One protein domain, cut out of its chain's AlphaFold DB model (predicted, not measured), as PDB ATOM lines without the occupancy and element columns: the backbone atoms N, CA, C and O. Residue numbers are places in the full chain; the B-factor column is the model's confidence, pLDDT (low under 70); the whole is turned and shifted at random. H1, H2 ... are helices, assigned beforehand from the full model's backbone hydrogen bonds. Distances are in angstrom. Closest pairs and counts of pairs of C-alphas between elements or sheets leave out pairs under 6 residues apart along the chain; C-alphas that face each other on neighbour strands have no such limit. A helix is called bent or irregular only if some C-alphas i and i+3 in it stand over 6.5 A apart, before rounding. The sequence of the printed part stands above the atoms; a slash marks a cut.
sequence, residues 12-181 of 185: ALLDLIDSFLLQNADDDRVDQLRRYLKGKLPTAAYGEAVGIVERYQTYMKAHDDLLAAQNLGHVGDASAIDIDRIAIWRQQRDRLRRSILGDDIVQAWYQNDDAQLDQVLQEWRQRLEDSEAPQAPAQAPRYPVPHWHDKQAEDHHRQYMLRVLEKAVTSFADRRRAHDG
ATOM      1  N   ALA A  12      42.156  30.397  -0.805       88.88
ATOM      2  CA  ALA A  12      41.113  31.413  -0.641       88.88
ATOM      3  C   ALA A  12      40.791  32.162  -1.950       88.88
ATOM      4  O   ALA A  12      39.649  32.567  -2.167       88.88
ATOM      5  N   LEU A  13      41.777  32.344  -2.837       92.31
ATOM      6  CA  LEU A  13      41.534  32.878  -4.177       92.31
ATOM      7  C   LEU A  13      40.737  31.889  -5.036       92.31
ATOM      8  O   LEU A  13      39.824  32.315  -5.740       92.31
ATOM      9  N   LEU A  14      41.053  30.593  -4.971       94.00
ATOM     10  CA  LEU A  14      40.277  29.564  -5.666       94.00
ATOM     11  C   LEU A  14      38.833  29.524  -5.149       94.00
ATOM     12  O   LEU A  14      37.912  29.571  -5.957       94.00
ATOM     13  N   ASP A  15      38.633  29.534  -3.829       91.94
ATOM     14  CA  ASP A  15      37.305  29.551  -3.203       91.94
ATOM     15  C   ASP A  15      36.495  30.783  -3.627       91.94
ATOM     16  O   ASP A  15      35.302  30.686  -3.922       91.94
ATOM     17  N   LEU A  16      37.145  31.951  -3.712       93.19
ATOM     18  CA  LEU A  16      36.524  33.165  -4.237       93.19
ATOM     19  C   LEU A  16      36.080  32.958  -5.687       93.19
ATOM     20  O   LEU A  16      34.933  33.249  -6.012       93.19
ATOM     21  N   ILE A  17      36.955  32.455  -6.557       93.88
ATOM     22  CA  ILE A  17      36.619  32.208  -7.965       93.88
ATOM     23  C   ILE A  17      35.452  31.214  -8.068       93.88
ATOM     24  O   ILE A  17      34.456  31.508  -8.733       93.88
ATOM     25  N   ASP A  18      35.525  30.088  -7.360       92.94
ATOM     26  CA  ASP A  18      34.481  29.062  -7.329       92.94
ATOM     27  C   ASP A  18      33.144  29.622  -6.832       92.94
ATOM     28  O   ASP A  18      32.110  29.351  -7.440       92.94
ATOM     29  N   SER A  19      33.142  30.474  -5.803       90.94
ATOM     30  CA  SER A  19      31.906  31.073  -5.276       90.94
ATOM     31  C   SER A  19      31.153  31.936  -6.292       90.94
ATOM     32  O   SER A  19      29.931  32.044  -6.201       90.94
ATOM     33  N   PHE A  20      31.852  32.534  -7.263       91.25
ATOM     34  CA  PHE A  20      31.225  33.275  -8.359       91.25
ATOM     35  C   PHE A  20      30.837  32.355  -9.516       91.25
ATOM     36  O   PHE A  20      29.752  32.507 -10.073       91.25
ATOM     37  N   LEU A  21      31.716  31.423  -9.897       89.44
ATOM     38  CA  LEU A  21      31.535  30.608 -11.102       89.44
ATOM     39  C   LEU A  21      30.582  29.416 -10.913       89.44
ATOM     40  O   LEU A  21      30.046  28.912 -11.900       89.44
ATOM     41  N   LEU A  22      30.367  28.965  -9.676       88.56
ATOM     42  CA  LEU A  22      29.413  27.902  -9.341       88.56
ATOM     43  C   LEU A  22      27.990  28.418  -9.094       88.56
ATOM     44  O   LEU A  22      27.079  27.606  -8.981       88.56
ATOM     45  N   GLN A  23      27.781  29.734  -9.012       82.25
ATOM     46  CA  GLN A  23      26.435  30.308  -8.971       82.25
ATOM     47  C   GLN A  23      25.795  30.286 -10.364       82.25
ATOM     48  O   GLN A  23      26.487  30.429 -11.373       82.25
ATOM     49  N   ASN A  24      24.468  30.136 -10.393       67.88
ATOM     50  CA  ASN A  24      23.618  30.098 -11.584       67.88
ATOM     51  C   ASN A  24      24.059  30.976 -12.777       67.88
ATOM     52  O   ASN A  24      24.539  32.108 -12.618       67.88
ATOM     53  N   ALA A  25      23.787  30.429 -13.967       59.53
ATOM     54  CA  ALA A  25      24.193  30.855 -15.307       59.53
ATOM     55  C   ALA A  25      23.504  32.134 -15.827       59.53
ATOM     56  O   ALA A  25      23.008  32.158 -16.949       59.53
ATOM     57  N   ASP A  26      23.501  33.208 -15.037       58.44
ATOM     58  CA  ASP A  26      23.491  34.525 -15.670       58.44
ATOM     59  C   ASP A  26      24.848  34.689 -16.366       58.44
ATOM     60  O   ASP A  26      25.897  34.523 -15.733       58.44
ATOM     61  N   ASP A  27      24.835  35.021 -17.659       64.12
ATOM     62  CA  ASP A  27      26.042  35.171 -18.491       64.12
ATOM     63  C   ASP A  27      27.052  36.201 -17.922       64.12
ATOM     64  O   ASP A  27      28.221  36.233 -18.305       64.12
ATOM     65  N   ASP A  28      26.639  36.978 -16.918       82.62
ATOM     66  CA  ASP A  28      27.396  38.054 -16.288       82.62
ATOM     67  C   ASP A  28      28.278  37.635 -15.095       82.62
ATOM     68  O   ASP A  28      28.972  38.491 -14.537       82.62
ATOM     69  N   ARG A  29      28.281  36.376 -14.626       86.94
ATOM     70  CA  ARG A  29      29.018  36.001 -13.386       86.94
ATOM     71  C   ARG A  29      30.517  36.274 -13.455       86.94
ATOM     72  O   ARG A  29      31.104  36.775 -12.494       86.94
ATOM     73  N   VAL A  30      31.121  36.016 -14.610       88.00
ATOM     74  CA  VAL A  30      32.532  36.337 -14.870       88.00
ATOM     75  C   VAL A  30      32.757  37.845 -14.780       88.00
ATOM     76  O   VAL A  30      33.734  38.299 -14.184       88.00
ATOM     77  N   ASP A  31      31.829  38.641 -15.303       89.69
ATOM     78  CA  ASP A  31      31.925  40.096 -15.262       89.69
ATOM     79  C   ASP A  31      31.668  40.662 -13.863       89.69
ATOM     80  O   ASP A  31      32.287  41.660 -13.483       89.69
ATOM     81  N   GLN A  32      30.820  40.020 -13.058       91.44
ATOM     82  CA  GLN A  32      30.663  40.334 -11.636       91.44
ATOM     83  C   GLN A  32      31.958  40.052 -10.867       91.44
ATOM     84  O   GLN A  32      32.405  40.913 -10.106       91.44
ATOM     85  N   LEU A  33      32.605  38.909 -11.113       93.06
ATOM     86  CA  LEU A  33      33.908  38.582 -10.531       93.06
ATOM     87  C   LEU A  33      34.973  39.601 -10.959       93.06
ATOM     88  O   LEU A  33      35.689  40.143 -10.118       93.06
ATOM     89  N   ARG A  34      35.038  39.952 -12.247       92.62
ATOM     90  CA  ARG A  34      35.960  40.982 -12.759       92.62
ATOM     91  C   ARG A  34      35.723  42.340 -12.097       92.62
ATOM     92  O   ARG A  34      36.688  42.998 -11.708       92.62
ATOM     93  N   ARG A  35      34.465  42.764 -11.934       93.19
ATOM     94  CA  ARG A  35      34.106  44.003 -11.219       93.19
ATOM     95  C   ARG A  35      34.524  43.946  -9.750       93.19
ATOM     96  O   ARG A  35      35.094  44.915  -9.250       93.19
ATOM     97  N   TYR A  36      34.297  42.813  -9.087       93.12
ATOM     98  CA  TYR A  36      34.709  42.594  -7.703       93.12
ATOM     99  C   TYR A  36      36.230  42.706  -7.545       93.12
ATOM    100  O   TYR A  36      36.708  43.501  -6.736       93.12
ATOM    101  N   LEU A  37      36.998  41.988  -8.370       93.38
ATOM    102  CA  LEU A  37      38.464  42.012  -8.349       93.38
ATOM    103  C   LEU A  37      39.008  43.420  -8.617       93.38
ATOM    104  O   LEU A  37      39.894  43.876  -7.899       93.38
ATOM    105  N   LYS A  38      38.432  44.145  -9.585       92.88
ATOM    106  CA  LYS A  38      38.822  45.528  -9.901       92.88
ATOM    107  C   LYS A  38      38.626  46.482  -8.719       92.88
ATOM    108  O   LYS A  38      39.409  47.409  -8.551       92.88
ATOM    109  N   GLY A  39      37.588  46.266  -7.909       92.19
ATOM    110  CA  GLY A  39      37.315  47.071  -6.715       92.19
ATOM    111  C   GLY A  39      38.169  46.708  -5.495       92.19
ATOM    112  O   GLY A  39      38.210  47.480  -4.538       92.19
ATOM    113  N   LYS A  40      38.826  45.541  -5.493       91.00
ATOM    114  CA  LYS A  40      39.592  45.026  -4.345       91.00
ATOM    115  C   LYS A  40      41.100  45.027  -4.551       91.00
ATOM    116  O   LYS A  40      41.833  45.091  -3.568       91.00
ATOM    117  N   LEU A  41      41.560  44.940  -5.794       89.88
ATOM    118  CA  LEU A  41      42.967  44.740  -6.117       89.88
ATOM    119  C   LEU A  41      43.600  45.992  -6.740       89.88
ATOM    120  O   LEU A  41      42.964  46.673  -7.547       89.88
ATOM    121  N   PRO A  42      44.881  46.271  -6.439       89.25
ATOM    122  CA  PRO A  42      45.688  47.193  -7.233       89.25
ATOM    123  C   PRO A  42      45.759  46.753  -8.702       89.25
ATOM    124  O   PRO A  42      45.696  45.562  -9.000       89.25
ATOM    125  N   THR A  43      45.967  47.694  -9.626       85.56
ATOM    126  CA  THR A  43      45.930  47.446 -11.082       85.56
ATOM    127  C   THR A  43      46.812  46.278 -11.542       85.56
ATOM    128  O   THR A  43      46.376  45.488 -12.373       85.56
ATOM    129  N   ALA A  44      48.022  46.140 -10.986       83.94
ATOM    130  CA  ALA A  44      48.932  45.046 -11.332       83.94
ATOM    131  C   ALA A  44      48.372  43.669 -10.920       83.94
ATOM    132  O   ALA A  44      48.292  42.768 -11.752       83.94
ATOM    133  N   ALA A  45      47.904  43.534  -9.674       88.31
ATOM    134  CA  ALA A  45      47.286  42.306  -9.169       88.31
ATOM    135  C   ALA A  45      45.941  42.002  -9.849       88.31
ATOM    136  O   ALA A  45      45.574  40.842 -10.004       88.31
ATOM    137  N   TYR A  46      45.207  43.032 -10.279       91.19
ATOM    138  CA  TYR A  46      43.966  42.861 -11.029       91.19
ATOM    139  C   TYR A  46      44.204  42.191 -12.386       91.19
ATOM    140  O   TYR A  46      43.517  41.223 -12.706       91.19
ATOM    141  N   GLY A  47      45.181  42.667 -13.167       89.62
ATOM    142  CA  GLY A  47      45.505  42.064 -14.466       89.62
ATOM    143  C   GLY A  47      45.914  40.596 -14.337       89.62
ATOM    144  O   GLY A  47      45.441  39.748 -15.091       89.62
ATOM    145  N   GLU A  48      46.722  40.286 -13.321       91.38
ATOM    146  CA  GLU A  48      47.115  38.914 -12.986       91.38
ATOM    147  C   GLU A  48      45.903  38.046 -12.603       91.38
ATOM    148  O   GLU A  48      45.731  36.952 -13.143       91.38
ATOM    149  N   ALA A  49      45.016  38.554 -11.741       92.31
ATOM    150  CA  ALA A  49      43.816  37.838 -11.314       92.31
ATOM    151  C   ALA A  49      42.868  37.531 -12.484       92.31
ATOM    152  O   ALA A  49      42.346  36.421 -12.571       92.31
ATOM    153  N   VAL A  50      42.673  38.472 -13.414       93.19
ATOM    154  CA  VAL A  50      41.840  38.247 -14.611       93.19
ATOM    155  C   VAL A  50      42.420  37.133 -15.483       93.19
ATOM    156  O   VAL A  50      41.688  36.217 -15.856       93.19
ATOM    157  N   GLY A  51      43.730  37.152 -15.740       93.75
ATOM    158  CA  GLY A  51      44.385  36.094 -16.517       93.75
ATOM    159  C   GLY A  51      44.341  34.720 -15.835       93.75
ATOM    160  O   GLY A  51      44.350  33.687 -16.502       93.75
ATOM    161  N   ILE A  52      44.280  34.673 -14.503       94.88
ATOM    162  CA  ILE A  52      44.072  33.427 -13.751       94.88
ATOM    163  C   ILE A  52      42.643  32.915 -13.914       94.88
ATOM    164  O   ILE A  52      42.462  31.729 -14.175       94.88
ATOM    165  N   VAL A  53      41.640  33.791 -13.808       94.62
ATOM    166  CA  VAL A  53      40.226  33.420 -13.987       94.62
ATOM    167  C   VAL A  53      39.989  32.818 -15.372       94.62
ATOM    168  O   VAL A  53      39.367  31.764 -15.484       94.62
ATOM    169  N   GLU A  54      40.542  33.418 -16.425       94.50
ATOM    170  CA  GLU A  54      40.383  32.929 -17.803       94.50
ATOM    171  C   GLU A  54      41.016  31.546 -18.011       94.50
ATOM    172  O   GLU A  54      40.401  30.643 -18.594       94.50
ATOM    173  N   ARG A  55      42.226  31.339 -17.475       96.38
ATOM    174  CA  ARG A  55      42.886  30.024 -17.481       96.38
ATOM    175  C   ARG A  55      42.098  29.000 -16.671       96.38
ATOM    176  O   ARG A  55      41.945  27.865 -17.117       96.38
ATOM    177  N   TYR A  56      41.546  29.399 -15.528       95.81
ATOM    178  CA  TYR A  56      40.728  28.529 -14.691       95.81
ATOM    179  C   TYR A  56      39.455  28.062 -15.402       95.81
ATOM    180  O   TYR A  56      39.188  26.864 -15.446       95.81
ATOM    181  N   GLN A  57      38.713  28.968 -16.041       93.88
ATOM    182  CA  GLN A  57      37.527  28.606 -16.826       93.88
ATOM    183  C   GLN A  57      37.868  27.662 -17.985       93.88
ATOM    184  O   GLN A  57      37.152  26.688 -18.229       93.88
ATOM    185  N   THR A  58      38.982  27.925 -18.670       95.75
ATOM    186  CA  THR A  58      39.484  27.058 -19.745       95.75
ATOM    187  C   THR A  58      39.804  25.660 -19.217       95.75
ATOM    188  O   THR A  58      39.406  24.664 -19.821       95.75
ATOM    189  N   TYR A  59      40.467  25.577 -18.060       96.88
ATOM    190  CA  TYR A  59      40.774  24.311 -17.403       96.88
ATOM    191  C   TYR A  59      39.510  23.561 -16.963       96.88
ATOM    192  O   TYR A  59      39.427  22.366 -17.219       96.88
ATOM    193  N   MET A  60      38.511  24.229 -16.374       94.38
ATOM    194  CA  MET A  60      37.246  23.590 -15.975       94.38
ATOM    195  C   MET A  60      36.518  22.956 -17.160       94.38
ATOM    196  O   MET A  60      36.084  21.811 -17.072       94.38
ATOM    197  N   LYS A  61      36.456  23.651 -18.300       93.56
ATOM    198  CA  LYS A  61      35.874  23.081 -19.520       93.56
ATOM    199  C   LYS A  61      36.657  21.858 -20.006       93.56
ATOM    200  O   LYS A  61      36.071  20.807 -20.232       93.56
ATOM    201  N   ALA A  62      37.979  21.979 -20.124       95.50
ATOM    202  CA  ALA A  62      38.821  20.880 -20.590       95.50
ATOM    203  C   ALA A  62      38.816  19.677 -19.625       95.50
ATOM    204  O   ALA A  62      38.973  18.534 -20.047       95.50
ATOM    205  N   HIS A  63      38.635  19.926 -18.327       94.12
ATOM    206  CA  HIS A  63      38.458  18.898 -17.309       94.12
ATOM    207  C   HIS A  63      37.155  18.120 -17.511       94.12
ATOM    208  O   HIS A  63      37.176  16.890 -17.487       94.12
ATOM    209  N   ASP A  64      36.044  18.817 -17.750       92.06
ATOM    210  CA  ASP A  64      34.752  18.181 -18.014       92.06
ATOM    211  C   ASP A  64      34.792  17.365 -19.318       92.06
ATOM    212  O   ASP A  64      34.317  16.228 -19.350       92.06
ATOM    213  N   ASP A  65      35.459  17.878 -20.358       93.25
ATOM    214  CA  ASP A  65      35.699  17.143 -21.609       93.25
ATOM    215  C   ASP A  65      36.550  15.876 -21.374       93.25
ATOM    216  O   ASP A  65      36.265  14.811 -21.929       93.25
ATOM    217  N   LEU A  66      37.577  15.959 -20.517       92.94
ATOM    218  CA  LEU A  66      38.423  14.820 -20.146       92.94
ATOM    219  C   LEU A  66      37.638  13.743 -19.379       92.94
ATOM    220  O   LEU A  66      37.832  12.551 -19.630       92.94
ATOM    221  N   LEU A  67      36.762  14.144 -18.456       90.25
ATOM    222  CA  LEU A  67      35.875  13.224 -17.735       90.25
ATOM    223  C   LEU A  67      34.908  12.515 -18.687       90.25
ATOM    224  O   LEU A  67      34.785  11.287 -18.636       90.25
ATOM    225  N   ALA A  68      34.279  13.269 -19.594       87.62
ATOM    226  CA  ALA A  68      33.355  12.734 -20.590       87.62
ATOM    227  C   ALA A  68      34.041  11.729 -21.529       87.62
ATOM    228  O   ALA A  68      33.514  10.643 -21.757       87.62
ATOM    229  N   ALA A  69      35.252  12.035 -22.007       87.75
ATOM    230  CA  ALA A  69      36.032  11.129 -22.856       87.75
ATOM    231  C   ALA A  69      36.364   9.796 -22.163       87.75
ATOM    232  O   ALA A  69      36.477   8.757 -22.815       87.75
ATOM    233  N   GLN A  70      36.504   9.818 -20.836       82.81
ATOM    234  CA  GLN A  70      36.786   8.640 -20.026       82.81
ATOM    235  C   GLN A  70      35.525   7.999 -19.440       82.81
ATOM    236  O   GLN A  70      35.661   7.067 -18.662       82.81
ATOM    237  N   ASN A  71      34.308   8.442 -19.780       80.25
ATOM    238  CA  ASN A  71      33.064   7.959 -19.160       80.25
ATOM    239  C   ASN A  71      33.142   7.889 -17.615       80.25
ATOM    240  O   ASN A  71      32.522   7.028 -16.989       80.25
ATOM    241  N   LEU A  72      33.935   8.772 -16.998       74.44
ATOM    242  CA  LEU A  72      34.112   8.874 -15.552       74.44
ATOM    243  C   LEU A  72      33.148   9.958 -15.075       74.44
ATOM    244  O   LEU A  72      33.522  11.115 -14.956       74.44
ATOM    245  N   GLY A  73      31.873   9.598 -14.919       59.62
ATOM    246  CA  GLY A  73      30.820  10.544 -14.530       59.62
ATOM    247  C   GLY A  73      30.097  10.187 -13.235       59.62
ATOM    248  O   GLY A  73      29.484  11.060 -12.635       59.62
ATOM    249  N   HIS A  74      30.162   8.925 -12.795       62.09
ATOM    250  CA  HIS A  74      29.520   8.444 -11.570       62.09
ATOM    251  C   HIS A  74      30.315   7.285 -10.976       62.09
ATOM    252  O   HIS A  74      30.425   6.221 -11.583       62.09
ATOM    253  N   VAL A  75      30.839   7.488  -9.771       63.09
ATOM    254  CA  VAL A  75      31.481   6.452  -8.959       63.09
ATOM    255  C   VAL A  75      30.531   6.173  -7.797       63.09
ATOM    256  O   VAL A  75      30.726   6.677  -6.708       63.09
ATOM    257  N   GLY A  76      29.422   5.478  -8.069       57.06
ATOM    258  CA  GLY A  76      28.364   5.245  -7.072       57.06
ATOM    259  C   GLY A  76      28.504   3.939  -6.284       57.06
ATOM    260  O   GLY A  76      27.819   3.753  -5.282       57.06
ATOM    261  N   ASP A  77      29.370   3.026  -6.731       62.75
ATOM    262  CA  ASP A  77      29.559   1.709  -6.122       62.75
ATOM    263  C   ASP A  77      31.049   1.357  -6.059       62.75
ATOM    264  O   ASP A  77      31.735   1.337  -7.081       62.75
ATOM    265  N   ALA A  78      31.524   1.044  -4.849       61.56
ATOM    266  CA  ALA A  78      32.881   0.594  -4.543       61.56
ATOM    267  C   ALA A  78      33.332  -0.621  -5.366       61.56
ATOM    268  O   ALA A  78      34.515  -0.744  -5.681       61.56
ATOM    269  N   SER A  79      32.402  -1.516  -5.699       63.34
ATOM    270  CA  SER A  79      32.675  -2.733  -6.468       63.34
ATOM    271  C   SER A  79      32.812  -2.481  -7.973       63.34
ATOM    272  O   SER A  79      33.394  -3.298  -8.681       63.34
ATOM    273  N   ALA A  80      32.326  -1.336  -8.458       67.00
ATOM    274  CA  ALA A  80      32.364  -0.943  -9.865       67.00
ATOM    275  C   ALA A  80      33.537  -0.000 -10.200       67.00
ATOM    276  O   ALA A  80      33.633   0.501 -11.322       67.00
ATOM    277  N   ILE A  81      34.416   0.278  -9.230       76.38
ATOM    278  CA  ILE A  81      35.512   1.235  -9.396       76.38
ATOM    279  C   ILE A  81      36.680   0.592 -10.132       76.38
ATOM    280  O   ILE A  81      37.423  -0.216  -9.579       76.38
ATOM    281  N   ASP A  82      36.901   1.042 -11.362       85.38
ATOM    282  CA  ASP A  82      38.117   0.747 -12.112       85.38
ATOM    283  C   ASP A  82      39.254   1.686 -11.664       85.38
ATOM    284  O   ASP A  82      39.417   2.807 -12.159       85.38
ATOM    285  N   ILE A  83      40.024   1.237 -10.668       86.56
ATOM    286  CA  ILE A  83      41.115   2.013 -10.056       86.56
ATOM    287  C   ILE A  83      42.229   2.332 -11.051       86.56
ATOM    288  O   ILE A  83      42.797   3.427 -11.001       86.56
ATOM    289  N   ASP A  84      42.535   1.426 -11.978       86.94
ATOM    290  CA  ASP A  84      43.592   1.657 -12.960       86.94
ATOM    291  C   ASP A  84      43.167   2.696 -13.995       86.94
ATOM    292  O   ASP A  84      43.953   3.588 -14.340       86.94
ATOM    293  N   ARG A  85      41.896   2.681 -14.407       88.00
ATOM    294  CA  ARG A  85      41.329   3.751 -15.232       88.00
ATOM    295  C   ARG A  85      41.376   5.103 -14.530       88.00
ATOM    296  O   ARG A  85      41.770   6.092 -15.156       88.00
ATOM    297  N   ILE A  86      41.026   5.168 -13.243       89.38
ATOM    298  CA  ILE A  86      41.107   6.418 -12.469       89.38
ATOM    299  C   ILE A  86      42.564   6.878 -12.332       89.38
ATOM    300  O   ILE A  86      42.841   8.069 -12.475       89.38
ATOM    301  N   ALA A  87      43.516   5.966 -12.125       90.31
ATOM    302  CA  ALA A  87      44.935   6.307 -12.044       90.31
ATOM    303  C   ALA A  87      45.464   6.906 -13.362       90.31
ATOM    304  O   ALA A  87      46.168   7.920 -13.340       90.31
ATOM    305  N   ILE A  88      45.086   6.333 -14.510       91.19
ATOM    306  CA  ILE A  88      45.426   6.872 -15.837       91.19
ATOM    307  C   ILE A  88      44.800   8.257 -16.030       91.19
ATOM    308  O   ILE A  88      45.492   9.206 -16.414       91.19
ATOM    309  N   TRP A  89      43.508   8.399 -15.730       92.94
ATOM    310  CA  TRP A  89      42.815   9.681 -15.832       92.94
ATOM    311  C   TRP A  89      43.451  10.747 -14.927       92.94
ATOM    312  O   TRP A  89      43.662  11.876 -15.369       92.94
ATOM    313  N   ARG A  90      43.864  10.395 -13.701       93.25
ATOM    314  CA  ARG A  90      44.543  11.318 -12.777       93.25
ATOM    315  C   ARG A  90      45.830  11.872 -13.383       93.25
ATOM    316  O   ARG A  90      46.090  13.069 -13.271       93.25
ATOM    317  N   GLN A  91      46.623  11.031 -14.050       93.19
ATOM    318  CA  GLN A  91      47.843  11.479 -14.734       93.19
ATOM    319  C   GLN A  91      47.534  12.419 -15.908       93.19
ATOM    320  O   GLN A  91      48.254  13.393 -16.124       93.19
ATOM    321  N   GLN A  92      46.466  12.150 -16.664       94.62
ATOM    322  CA  GLN A  92      46.013  13.034 -17.744       94.62
ATOM    323  C   GLN A  92      45.540  14.385 -17.194       94.62
ATOM    324  O   GLN A  92      45.923  15.428 -17.726       94.62
ATOM    325  N   ARG A  93      44.781  14.371 -16.092       95.44
ATOM    326  CA  ARG A  93      44.307  15.571 -15.397       95.44
ATOM    327  C   ARG A  93      45.463  16.440 -14.910       95.44
ATOM    328  O   ARG A  93      45.420  17.646 -15.129       95.44
ATOM    329  N   ASP A  94      46.488  15.856 -14.285       95.00
ATOM    330  CA  ASP A  94      47.652  16.612 -13.797       95.00
ATOM    331  C   ASP A  94      48.394  17.314 -14.946       95.00
ATOM    332  O   ASP A  94      48.645  18.519 -14.890       95.00
ATOM    333  N   ARG A  95      48.650  16.601 -16.052       95.56
ATOM    334  CA  ARG A  95      49.279  17.186 -17.251       95.56
ATOM    335  C   ARG A  95      48.439  18.314 -17.847       95.56
ATOM    336  O   ARG A  95      48.974  19.381 -18.143       95.56
ATOM    337  N   LEU A  96      47.130  18.094 -17.991       96.44
ATOM    338  CA  LEU A  96      46.189  19.096 -18.491       96.44
ATOM    339  C   LEU A  96      46.219  20.350 -17.610       96.44
ATOM    340  O   LEU A  96      46.384  21.465 -18.105       96.44
ATOM    341  N   ARG A  97      46.122  20.161 -16.296       95.75
ATOM    342  CA  ARG A  97      46.097  21.240 -15.315       95.75
ATOM    343  C   ARG A  97      47.378  22.068 -15.346       95.75
ATOM    344  O   ARG A  97      47.289  23.289 -15.429       95.75
ATOM    345  N   ARG A  98      48.553  21.431 -15.355       96.56
ATOM    346  CA  ARG A  98      49.845  22.133 -15.471       96.56
ATOM    347  C   ARG A  98      49.968  22.890 -16.786       96.56
ATOM    348  O   ARG A  98      50.435  24.023 -16.781       96.56
ATOM    349  N   SER A  99      49.494  22.310 -17.891       97.56
ATOM    350  CA  SER A  99      49.559  22.959 -19.208       97.56
ATOM    351  C   SER A  99      48.717  24.236 -19.305       97.56
ATOM    352  O   SER A  99      49.103  25.161 -20.013       97.56
ATOM    353  N   ILE A 100      47.590  24.305 -18.583       97.56
ATOM    354  CA  ILE A 100      46.668  25.448 -18.638       97.56
ATOM    355  C   ILE A 100      46.936  26.441 -17.502       97.56
ATOM    356  O   ILE A 100      46.976  27.646 -17.737       97.56
ATOM    357  N   LEU A 101      47.107  25.966 -16.266       96.44
ATOM    358  CA  LEU A 101      47.230  26.820 -15.079       96.44
ATOM    359  C   LEU A 101      48.686  27.189 -14.751       96.44
ATOM    360  O   LEU A 101      48.932  28.258 -14.194       96.44
ATOM    361  N   GLY A 102      49.652  26.356 -15.136       96.44
ATOM    362  CA  GLY A 102      51.054  26.493 -14.736       96.44
ATOM    363  C   GLY A 102      51.330  25.957 -13.327       96.44
ATOM    364  O   GLY A 102      50.431  25.874 -12.487       96.44
ATOM    365  N   ASP A 103      52.587  25.585 -13.074       94.75
ATOM    366  CA  ASP A 103      52.983  24.836 -11.874       94.75
ATOM    367  C   ASP A 103      52.686  25.572 -10.558       94.75
ATOM    368  O   ASP A 103      52.189  24.944  -9.626       94.75
ATOM    369  N   ASP A 104      52.892  26.893 -10.491       93.69
ATOM    370  CA  ASP A 104      52.659  27.679  -9.267       93.69
ATOM    371  C   ASP A 104      51.198  27.603  -8.796       93.69
ATOM    372  O   ASP A 104      50.917  27.410  -7.612       93.69
ATOM    373  N   ILE A 105      50.251  27.716  -9.736       95.19
ATOM    374  CA  ILE A 105      48.818  27.601  -9.442       95.19
ATOM    375  C   ILE A 105      48.485  26.160  -9.058       95.19
ATOM    376  O   ILE A 105      47.757  25.938  -8.090       95.19
ATOM    377  N   VAL A 106      49.029  25.177  -9.787       95.50
ATOM    378  CA  VAL A 106      48.784  23.761  -9.487       95.50
ATOM    379  C   VAL A 106      49.227  23.417  -8.070       95.50
ATOM    380  O   VAL A 106      48.461  22.813  -7.316       95.50
ATOM    381  N   GLN A 107      50.426  23.850  -7.691       94.19
ATOM    382  CA  GLN A 107      50.971  23.630  -6.362       94.19
ATOM    383  C   GLN A 107      50.123  24.323  -5.288       94.19
ATOM    384  O   GLN A 107      49.745  23.688  -4.306       94.19
ATOM    385  N   ALA A 108      49.775  25.597  -5.486       94.06
ATOM    386  CA  ALA A 108      49.021  26.366  -4.499       94.06
ATOM    387  C   ALA A 108      47.595  25.842  -4.268       94.06
ATOM    388  O   ALA A 108      47.063  25.977  -3.165       94.06
ATOM    389  N   TRP A 109      46.953  25.299  -5.302       95.25
ATOM    390  CA  TRP A 109      45.526  24.967  -5.267       95.25
ATOM    391  C   TRP A 109      45.233  23.481  -5.103       95.25
ATOM    392  O   TRP A 109      44.223  23.136  -4.497       95.25
ATOM    393  N   TYR A 110      46.090  22.597  -5.618       94.50
ATOM    394  CA  TYR A 110      45.741  21.179  -5.752       94.50
ATOM    395  C   TYR A 110      46.729  20.207  -5.119       94.50
ATOM    396  O   TYR A 110      46.415  19.023  -5.058       94.50
ATOM    397  N   GLN A 111      47.873  20.665  -4.599       92.06
ATOM    398  CA  GLN A 111      48.880  19.773  -4.007       92.06
ATOM    399  C   GLN A 111      48.285  18.829  -2.947       92.06
ATOM    400  O   GLN A 111      48.581  17.637  -2.951       92.06
ATOM    401  N   ASN A 112      47.429  19.349  -2.062       92.12
ATOM    402  CA  ASN A 112      46.816  18.552  -0.999       92.12
ATOM    403  C   ASN A 112      45.776  17.565  -1.547       92.12
ATOM    404  O   ASN A 112      45.802  16.392  -1.184       92.12
ATOM    405  N   ASP A 113      44.901  18.026  -2.443       91.56
ATOM    406  CA  ASP A 113      43.868  17.190  -3.063       91.56
ATOM    407  C   ASP A 113      44.489  16.069  -3.918       91.56
ATOM    408  O   ASP A 113      44.005  14.937  -3.913       91.56
ATOM    409  N   ASP A 114      45.584  16.352  -4.628       93.00
ATOM    410  CA  ASP A 114      46.297  15.356  -5.428       93.00
ATOM    411  C   ASP A 114      47.055  14.351  -4.552       93.00
ATOM    412  O   ASP A 114      47.040  13.161  -4.863       93.00
ATOM    413  N   ALA A 115      47.675  14.792  -3.453       92.69
ATOM    414  CA  ALA A 115      48.320  13.889  -2.498       92.69
ATOM    415  C   ALA A 115      47.297  12.965  -1.817       92.69
ATOM    416  O   ALA A 115      47.541  11.766  -1.675       92.69
ATOM    417  N   GLN A 116      46.134  13.508  -1.446       93.75
ATOM    418  CA  GLN A 116      45.033  12.739  -0.870       93.75
ATOM    419  C   GLN A 116      44.498  11.699  -1.862       93.75
ATOM    420  O   GLN A 116      44.304  10.543  -1.490       93.75
ATOM    421  N   LEU A 117      44.295  12.083  -3.126       93.81
ATOM    422  CA  LEU A 117      43.851  11.165  -4.173       93.81
ATOM    423  C   LEU A 117      44.883  10.062  -4.445       93.81
ATOM    424  O   LEU A 117      44.503   8.899  -4.565       93.81
ATOM    425  N   ASP A 118      46.173  10.400  -4.507       93.06
ATOM    426  CA  ASP A 118      47.245   9.415  -4.694       93.06
ATOM    427  C   ASP A 118      47.273   8.390  -3.558       93.06
ATOM    428  O   ASP A 118      47.369   7.190  -3.815       93.06
ATOM    429  N   GLN A 119      47.128   8.849  -2.313       92.38
ATOM    430  CA  GLN A 119      47.003   7.976  -1.148       92.38
ATOM    431  C   GLN A 119      45.797   7.035  -1.275       92.38
ATOM    432  O   GLN A 119      45.945   5.828  -1.082       92.38
ATOM    433  N   VAL A 120      44.621   7.557  -1.633       93.19
ATOM    434  CA  VAL A 120      43.404   6.743  -1.777       93.19
ATOM    435  C   VAL A 120      43.551   5.697  -2.883       93.19
ATOM    436  O   VAL A 120      43.184   4.544  -2.674       93.19
ATOM    437  N   LEU A 121      44.127   6.057  -4.033       92.56
ATOM    438  CA  LEU A 121      44.345   5.116  -5.136       92.56
ATOM    439  C   LEU A 121      45.322   3.995  -4.759       92.56
ATOM    440  O   LEU A 121      45.093   2.839  -5.113       92.56
ATOM    441  N   GLN A 122      46.398   4.322  -4.038       91.50
ATOM    442  CA  GLN A 122      47.369   3.328  -3.573       91.50
ATOM    443  C   GLN A 122      46.759   2.378  -2.541       91.50
ATOM    444  O   GLN A 122      46.929   1.164  -2.659       91.50
ATOM    445  N   GLU A 123      46.013   2.907  -1.570       91.88
ATOM    446  CA  GLU A 123      45.352   2.078  -0.564       91.88
ATOM    447  C   GLU A 123      44.309   1.149  -1.195       91.88
ATOM    448  O   GLU A 123      44.248  -0.036  -0.864       91.88
ATOM    449  N   TRP A 124      43.510   1.659  -2.137       88.88
ATOM    450  CA  TRP A 124      42.489   0.859  -2.809       88.88
ATOM    451  C   TRP A 124      43.100  -0.278  -3.627       88.88
ATOM    452  O   TRP A 124      42.614  -1.407  -3.559       88.88
ATOM    453  N   ARG A 125      44.198  -0.011  -4.347       88.62
ATOM    454  CA  ARG A 125      44.938  -1.047  -5.080       88.62
ATOM    455  C   ARG A 125      45.456  -2.134  -4.137       88.62
ATOM    456  O   ARG A 125      45.226  -3.308  -4.402       88.62
ATOM    457  N   GLN A 126      46.060  -1.757  -3.008       87.25
ATOM    458  CA  GLN A 126      46.558  -2.734  -2.034       87.25
ATOM    459  C   GLN A 126      45.433  -3.611  -1.466       87.25
ATOM    460  O   GLN A 126      45.604  -4.816  -1.319       87.25
ATOM    461  N   ARG A 127      44.258  -3.034  -1.186       85.25
ATOM    462  CA  ARG A 127      43.093  -3.789  -0.694       85.25
ATOM    463  C   ARG A 127      42.573  -4.813  -1.709       85.25
ATOM    464  O   ARG A 127      42.121  -5.884  -1.301       85.25
ATOM    465  N   LEU A 128      42.612  -4.488  -3.003       83.25
ATOM    466  CA  LEU A 128      42.255  -5.427  -4.072       83.25
ATOM    467  C   LEU A 128      43.263  -6.580  -4.132       83.25
ATOM    468  O   LEU A 128      42.856  -7.737  -4.062       83.25
ATOM    469  N   GLU A 129      44.562  -6.269  -4.133       83.75
ATOM    470  CA  GLU A 129      45.635  -7.273  -4.111       83.75
ATOM    471  C   GLU A 129      45.519  -8.226  -2.906       83.75
ATOM    472  O   GLU A 129      45.626  -9.444  -3.059       83.75
ATOM    473  N   ASP A 130      45.251  -7.685  -1.712       81.56
ATOM    474  CA  ASP A 130      45.097  -8.467  -0.479       81.56
ATOM    475  C   ASP A 130      43.855  -9.382  -0.517       81.56
ATOM    476  O   ASP A 130      43.850 -10.451   0.099       81.56
ATOM    477  N   SER A 131      42.809  -8.982  -1.250       78.31
ATOM    478  CA  SER A 131      41.572  -9.760  -1.417       78.31
ATOM    479  C   SER A 131      41.730 -10.896  -2.433       78.31
ATOM    480  O   SER A 131      41.135 -11.962  -2.259       78.31
ATOM    481  N   GLU A 132      42.526 -10.686  -3.483       74.38
ATOM    482  CA  GLU A 132      42.763 -11.664  -4.553       74.38
ATOM    483  C   GLU A 132      43.866 -12.678  -4.212       74.38
ATOM    484  O   GLU A 132      43.803 -13.832  -4.640       74.38
ATOM    485  N   ALA A 133      44.865 -12.285  -3.416       63.91
ATOM    486  CA  ALA A 133      46.009 -13.128  -3.080       63.91
ATOM    487  C   ALA A 133      46.305 -13.119  -1.570       63.91
ATOM    488  O   ALA A 133      47.266 -12.480  -1.133       63.91
ATOM    489  N   PRO A 134      45.581 -13.912  -0.755       58.06
ATOM    490  CA  PRO A 134      45.766 -13.917   0.698       58.06
ATOM    491  C   PRO A 134      47.182 -14.302   1.176       58.06
ATOM    492  O   PRO A 134      47.471 -14.164   2.362       58.06
ATOM    493  N   GLN A 135      48.064 -14.835   0.307       52.34
ATOM    494  CA  GLN A 135      49.338 -15.458   0.713       52.34
ATOM    495  C   GLN A 135      50.542 -15.306  -0.245       52.34
ATOM    496  O   GLN A 135      51.521 -16.040  -0.097       52.34
ATOM    497  N   ALA A 136      50.557 -14.374  -1.205       49.84
ATOM    498  CA  ALA A 136      51.779 -14.176  -1.999       49.84
ATOM    499  C   ALA A 136      52.875 -13.477  -1.154       49.84
ATOM    500  O   ALA A 136      52.603 -12.419  -0.573       49.84
ATOM    501  N   PRO A 137      54.111 -14.017  -1.062       50.84
ATOM    502  CA  PRO A 137      55.208 -13.323  -0.396       50.84
ATOM    503  C   PRO A 137      55.494 -12.011  -1.138       50.84
ATOM    504  O   PRO A 137      55.788 -12.013  -2.333       50.84
ATOM    505  N   ALA A 138      55.360 -10.888  -0.431       55.69
ATOM    506  CA  ALA A 138      55.481  -9.549  -0.993       55.69
ATOM    507  C   ALA A 138      56.899  -9.306  -1.538       55.69
ATOM    508  O   ALA A 138      57.851  -9.199  -0.769       55.69
ATOM    509  N   GLN A 139      57.042  -9.214  -2.861       55.47
ATOM    510  CA  GLN A 139      58.295  -8.806  -3.515       55.47
ATOM    511  C   GLN A 139      58.364  -7.287  -3.764       55.47
ATOM    512  O   GLN A 139      59.426  -6.772  -4.101       55.47
ATOM    513  N   ALA A 140      57.256  -6.562  -3.569       59.41
ATOM    514  CA  ALA A 140      57.148  -5.118  -3.767       59.41
ATOM    515  C   ALA A 140      56.804  -4.385  -2.453       59.41
ATOM    516  O   ALA A 140      56.145  -4.967  -1.585       59.41
ATOM    517  N   PRO A 141      57.237  -3.118  -2.286       65.69
ATOM    518  CA  PRO A 141      56.841  -2.295  -1.148       65.69
ATOM    519  C   PRO A 141      55.317  -2.102  -1.143       65.69
ATOM    520  O   PRO A 141      54.752  -1.588  -2.105       65.69
ATOM    521  N   ARG A 142      54.669  -2.531  -0.055       75.25
ATOM    522  CA  ARG A 142      53.218  -2.430   0.141       75.25
ATOM    523  C   ARG A 142      52.815  -1.053   0.647       75.25
ATOM    524  O   ARG A 142      53.529  -0.459   1.460       75.25
ATOM    525  N   TYR A 143      51.644  -0.584   0.228       75.69
ATOM    526  CA  TYR A 143      51.028   0.580   0.857       75.69
ATOM    527  C   TYR A 143      50.484   0.181   2.241       75.69
ATOM    528  O   TYR A 143      49.842  -0.865   2.350       75.69
ATOM    529  N   PRO A 144      50.725   0.956   3.315       75.50
ATOM    530  CA  PRO A 144      50.199   0.616   4.631       75.50
ATOM    531  C   PRO A 144      48.673   0.770   4.643       75.50
ATOM    532  O   PRO A 144      48.150   1.878   4.751       75.50
ATOM    533  N   VAL A 145      47.950  -0.347   4.547       77.81
ATOM    534  CA  VAL A 145      46.493  -0.382   4.717       77.81
ATOM    535  C   VAL A 145      46.181  -0.442   6.215       77.81
ATOM    536  O   VAL A 145      46.644  -1.364   6.892       77.81
ATOM    537  N   PRO A 146      45.402   0.503   6.771       77.81
ATOM    538  CA  PRO A 146      45.021   0.444   8.174       77.81
ATOM    539  C   PRO A 146      44.207  -0.823   8.476       77.81
ATOM    540  O   PRO A 146      43.147  -1.054   7.888       77.81
ATOM    541  N   HIS A 147      44.693  -1.631   9.419       71.50
ATOM    542  CA  HIS A 147      43.964  -2.783   9.942       71.50
ATOM    543  C   HIS A 147      43.027  -2.325  11.062       71.50
ATOM    544  O   HIS A 147      43.448  -2.049  12.188       71.50
ATOM    545  N   TRP A 148      41.742  -2.217  10.738       76.44
ATOM    546  CA  TRP A 148      40.711  -1.833  11.692       76.44
ATOM    547  C   TRP A 148      40.234  -3.060  12.472       76.44
ATOM    548  O   TRP A 148      39.902  -4.089  11.892       76.44
ATOM    549  N   HIS A 149      40.188  -2.947  13.800       72.44
ATOM    550  CA  HIS A 149      39.622  -3.990  14.665       72.44
ATOM    551  C   HIS A 149      38.084  -3.949  14.682       72.44
ATOM    552  O   HIS A 149      37.437  -4.922  15.061       72.44
ATOM    553  N   ASP A 150      37.511  -2.817  14.272       86.50
ATOM    554  CA  ASP A 150      36.080  -2.555  14.208       86.50
ATOM    555  C   ASP A 150      35.639  -2.411  12.744       86.50
ATOM    556  O   ASP A 150      36.176  -1.586  11.999       86.50
ATOM    557  N   LYS A 151      34.627  -3.193  12.353       83.81
ATOM    558  CA  LYS A 151      34.031  -3.146  11.012       83.81
ATOM    559  C   LYS A 151      33.429  -1.778  10.701       83.81
ATOM    560  O   LYS A 151      33.526  -1.324   9.567       83.81
ATOM    561  N   GLN A 152      32.859  -1.094  11.695       87.31
ATOM    562  CA  GLN A 152      32.270   0.227  11.486       87.31
ATOM    563  C   GLN A 152      33.336   1.266  11.112       87.31
ATOM    564  O   GLN A 152      33.111   2.100  10.234       87.31
ATOM    565  N   ALA A 153      34.512   1.203  11.741       86.12
ATOM    566  CA  ALA A 153      35.635   2.071  11.406       86.12
ATOM    567  C   ALA A 153      36.197   1.775  10.005       86.12
ATOM    568  O   ALA A 153      36.503   2.705   9.254       86.12
ATOM    569  N   GLU A 154      36.266   0.496   9.620       86.50
ATOM    570  CA  GLU A 154      36.660   0.092   8.267       86.50
ATOM    571  C   GLU A 154      35.686   0.621   7.203       86.50
ATOM    572  O   GLU A 154      36.112   1.175   6.186       86.50
ATOM    573  N   ASP A 155      34.381   0.504   7.447       87.31
ATOM    574  CA  ASP A 155      33.350   0.966   6.517       87.31
ATOM    575  C   ASP A 155      33.320   2.492   6.404       87.31
ATOM    576  O   ASP A 155      33.221   3.028   5.298       87.31
ATOM    577  N   HIS A 156      33.499   3.212   7.514       88.25
ATOM    578  CA  HIS A 156      33.634   4.669   7.486       88.25
ATOM    579  C   HIS A 156      34.859   5.109   6.668       88.25
ATOM    580  O   HIS A 156      34.787   6.073   5.899       88.25
ATOM    581  N   HIS A 157      35.976   4.387   6.787       90.00
ATOM    582  CA  HIS A 157      37.173   4.657   5.993       90.00
ATOM    583  C   HIS A 157      36.960   4.366   4.502       90.00
ATOM    584  O   HIS A 157      37.323   5.188   3.659       90.00
ATOM    585  N   ARG A 158      36.287   3.258   4.156       87.69
ATOM    586  CA  ARG A 158      35.874   2.978   2.769       87.69
ATOM    587  C   ARG A 158      35.007   4.099   2.199       87.69
ATOM    588  O   ARG A 158      35.284   4.585   1.107       87.69
ATOM    589  N   GLN A 159      34.017   4.572   2.953       89.00
ATOM    590  CA  GLN A 159      33.174   5.704   2.549       89.00
ATOM    591  C   GLN A 159      33.958   7.010   2.395       89.00
ATOM    592  O   GLN A 159      33.620   7.845   1.560       89.00
ATOM    593  N   TYR A 160      34.982   7.238   3.217       91.69
ATOM    594  CA  TYR A 160      35.881   8.375   3.043       91.69
ATOM    595  C   TYR A 160      36.644   8.283   1.718       91.69
ATOM    596  O   TYR A 160      36.632   9.238   0.944       91.69
ATOM    597  N   MET A 161      37.247   7.131   1.426       91.50
ATOM    598  CA  MET A 161      37.980   6.913   0.180       91.50
ATOM    599  C   MET A 161      37.071   7.073  -1.054       91.50
ATOM    600  O   MET A 161      37.458   7.750  -2.006       91.50
ATOM    601  N   LEU A 162      35.839   6.549  -1.010       89.75
ATOM    602  CA  LEU A 162      34.832   6.763  -2.060       89.75
ATOM    603  C   LEU A 162      34.562   8.245  -2.299       89.75
ATOM    604  O   LEU A 162      34.653   8.703  -3.432       89.75
ATOM    605  N   ARG A 163      34.331   9.019  -1.234       90.38
ATOM    606  CA  ARG A 163      34.097  10.466  -1.340       90.38
ATOM    607  C   ARG A 163      35.279  11.216  -1.952       90.38
ATOM    608  O   ARG A 163      35.068  12.194  -2.664       90.38
ATOM    609  N   VAL A 164      36.519  10.786  -1.698       92.38
ATOM    610  CA  VAL A 164      37.709  11.375  -2.342       92.38
ATOM    611  C   VAL A 164      37.714  11.083  -3.845       92.38
ATOM    612  O   VAL A 164      37.969  11.991  -4.637       92.38
ATOM    613  N   LEU A 165      37.402   9.845  -4.244       90.75
ATOM    614  CA  LEU A 165      37.305   9.457  -5.655       90.75
ATOM    615  C   LEU A 165      36.165  10.204  -6.360       90.75
ATOM    616  O   LEU A 165      36.397  10.815  -7.400       90.75
ATOM    617  N   GLU A 166      34.974  10.226  -5.762       88.69
ATOM    618  CA  GLU A 166      33.810  10.976  -6.245       88.69
ATOM    619  C   GLU A 166      34.141  12.460  -6.420       88.69
ATOM    620  O   GLU A 166      33.940  13.011  -7.504       88.69
ATOM    621  N   LYS A 167      34.723  13.106  -5.398       89.19
ATOM    622  CA  LYS A 167      35.153  14.514  -5.467       89.19
ATOM    623  C   LYS A 167      36.108  14.739  -6.636       89.19
ATOM    624  O   LYS A 167      35.991  15.749  -7.325       89.19
ATOM    625  N   ALA A 168      37.053  13.823  -6.858       88.88
ATOM    626  CA  ALA A 168      38.014  13.951  -7.942       88.88
ATOM    627  C   ALA A 168      37.332  13.915  -9.315       88.88
ATOM    628  O   ALA A 168      37.682  14.738 -10.159       88.88
ATOM    629  N   VAL A 169      36.377  13.006  -9.528       88.88
ATOM    630  CA  VAL A 169      35.726  12.799 -10.834       88.88
ATOM    631  C   VAL A 169      34.441  13.607 -11.039       88.88
ATOM    632  O   VAL A 169      33.791  13.475 -12.071       88.88
ATOM    633  N   THR A 170      34.046  14.440 -10.077       88.69
ATOM    634  CA  THR A 170      32.870  15.302 -10.230       88.69
ATOM    635  C   THR A 170      33.177  16.418 -11.230       88.69
ATOM    636  O   THR A 170      34.128  17.184 -11.048       88.69
ATOM    637  N   SER A 171      32.355  16.538 -12.275       88.19
ATOM    638  CA  SER A 171      32.504  17.605 -13.267       88.19
ATOM    639  C   SER A 171      32.184  18.978 -12.669       88.19
ATOM    640  O   SER A 171      31.403  19.108 -11.719       88.19
ATOM    641  N   PHE A 172      32.754  20.039 -13.232       88.38
ATOM    642  CA  PHE A 172      32.410  21.404 -12.843       88.38
ATOM    643  C   PHE A 172      30.927  21.692 -13.115       88.38
ATOM    644  O   PHE A 172      30.247  22.322 -12.301       88.38
ATOM    645  N   ALA A 173      30.387  21.153 -14.212       86.44
ATOM    646  CA  ALA A 173      28.961  21.204 -14.514       86.44
ATOM    647  C   ALA A 173      28.076  20.519 -13.449       86.44
ATOM    648  O   ALA A 173      26.990  21.027 -13.158       86.44
ATOM    649  N   ASP A 174      28.506  19.390 -12.876       87.19
ATOM    650  CA  ASP A 174      27.811  18.724 -11.761       87.19
ATOM    651  C   ASP A 174      27.913  19.550 -10.475       87.19
ATOM    652  O   ASP A 174      26.900  19.771  -9.811       87.19
ATOM    653  N   ARG A 175      29.104  20.081 -10.152       87.88
ATOM    654  CA  ARG A 175      29.306  20.957  -8.981       87.88
ATOM    655  C   ARG A 175      28.389  22.177  -9.020       87.88
ATOM    656  O   ARG A 175      27.792  22.520  -8.003       87.88
ATOM    657  N   ARG A 176      28.252  22.806 -10.191       85.88
ATOM    658  CA  ARG A 176      27.356  23.952 -10.396       85.88
ATOM    659  C   ARG A 176      25.891  23.571 -10.154       85.88
ATOM    660  O   ARG A 176      25.205  24.240  -9.392       85.88
ATOM    661  N   ARG A 177      25.434  22.440 -10.707       83.19
ATOM    662  CA  ARG A 177      24.067  21.925 -10.482       83.19
ATOM    663  C   ARG A 177      23.780  21.621  -9.009       83.19
ATOM    664  O   ARG A 177      22.706  21.961  -8.515       83.19
ATOM    665  N   ALA A 178      24.737  21.012  -8.311       83.38
ATOM    666  CA  ALA A 178      24.612  20.689  -6.893       83.38
ATOM    667  C   ALA A 178      24.553  21.948  -6.011       83.38
ATOM    668  O   ALA A 178      23.758  22.000  -5.073       83.38
ATOM    669  N   HIS A 179      25.353  22.971  -6.331       80.00
ATOM    670  CA  HIS A 179      25.358  24.249  -5.615       80.00
ATOM    671  C   HIS A 179      24.005  24.978  -5.705       80.00
ATOM    672  O   HIS A 179      23.577  25.609  -4.741       80.00
ATOM    673  N   ASP A 180      23.294  24.833  -6.823       71.31
ATOM    674  CA  ASP A 180      21.976  25.440  -7.039       71.31
ATOM    675  C   ASP A 180      20.810  24.640  -6.412       71.31
ATOM    676  O   ASP A 180      19.645  25.015  -6.561       71.31
ATOM    677  N   GLY A 181      21.087  23.545  -5.695       64.06
ATOM    678  CA  GLY A 181      20.063  22.756  -5.003       64.06
ATOM    679  C   GLY A 181      19.215  21.864  -5.915       64.06
ATOM    680  O   GLY A 181      18.137  21.436  -5.502       64.06
TER     681      GLY A 181
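This is residues 12 to 181 of the 185 residues of the protein "Lipase chaperone" of Trinickia symbiotica (UniProt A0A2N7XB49). Three long helices, H3, H4 and H5, run back and forth in a loose zigzag that makes the longest axis, with H3 shifted along it. H2 folds back on the beginning of H3 at one end, with H1 next to H2; H6 packs slantwise on H5, H7 packs on H3, and residues 131 to 141 stick out at the other end. The printed part has 170 residues with seven named helices, H1 to H7 in order, and no named strand: all helix. It is loose, with a radius of gyration of the C-alphas of 19.4 A, and spans 63 by 34 by 32 A.

H1, residues 12 to 21, touches H2, residues 29 to 40, as a helical hairpin; C-alphas 20 and 29 are closest, 6.1 A. H2 and H3, residues 43 to 69, form another, closest at C-alphas 38 and 46, 5.9 A. H4, residues 83 to 101, touches H3 with residues 93 to 101 alone, opposite ways at a shallow tilt of 28 degrees; C-alphas 55 and 101 are closest, 5.9 A. H5, residues 103 to 132, touches H4 opposite ways at 6 degrees, a shallow tilt; C-alphas 98 and 106 are closest, 6.3 A. H6, residues 151 to 169, touches H5 at a steep tilt of 46 degrees; C-alphas 120 and 161 are closest, 5.8 A. H7, residues 172 to 179, is about perpendicular to H3, 80 degrees, and touches it; C-alphas 60 and 172 are closest, 6.2 A. Every O i to N i+4 pair is within hydrogen-bond range in H1, H2, H3, H4, H6 and H7; in H5, 23 of 26 are.

H1 begins at C-alpha 12 (41.113, 31.413, -0.641). H3 is 39.4 A long, H4 26.0 A, H5 38.6 A and H6 27.1 A. H5 is irregular, with C-alphas 109 and 112 7.8 A apart. H7 ends at C-alpha 179 (25.358, 24.249, -5.615).

The C-alphas of Gly 39 and Gln 135, the two farthest apart, are 64.1 A apart. The printed part has no cut; the links H3 to H4 and H5 to H6 are long. pLDDT is under 70 at residues 24 to 27, 73 to 80, 133 to 141 and 181.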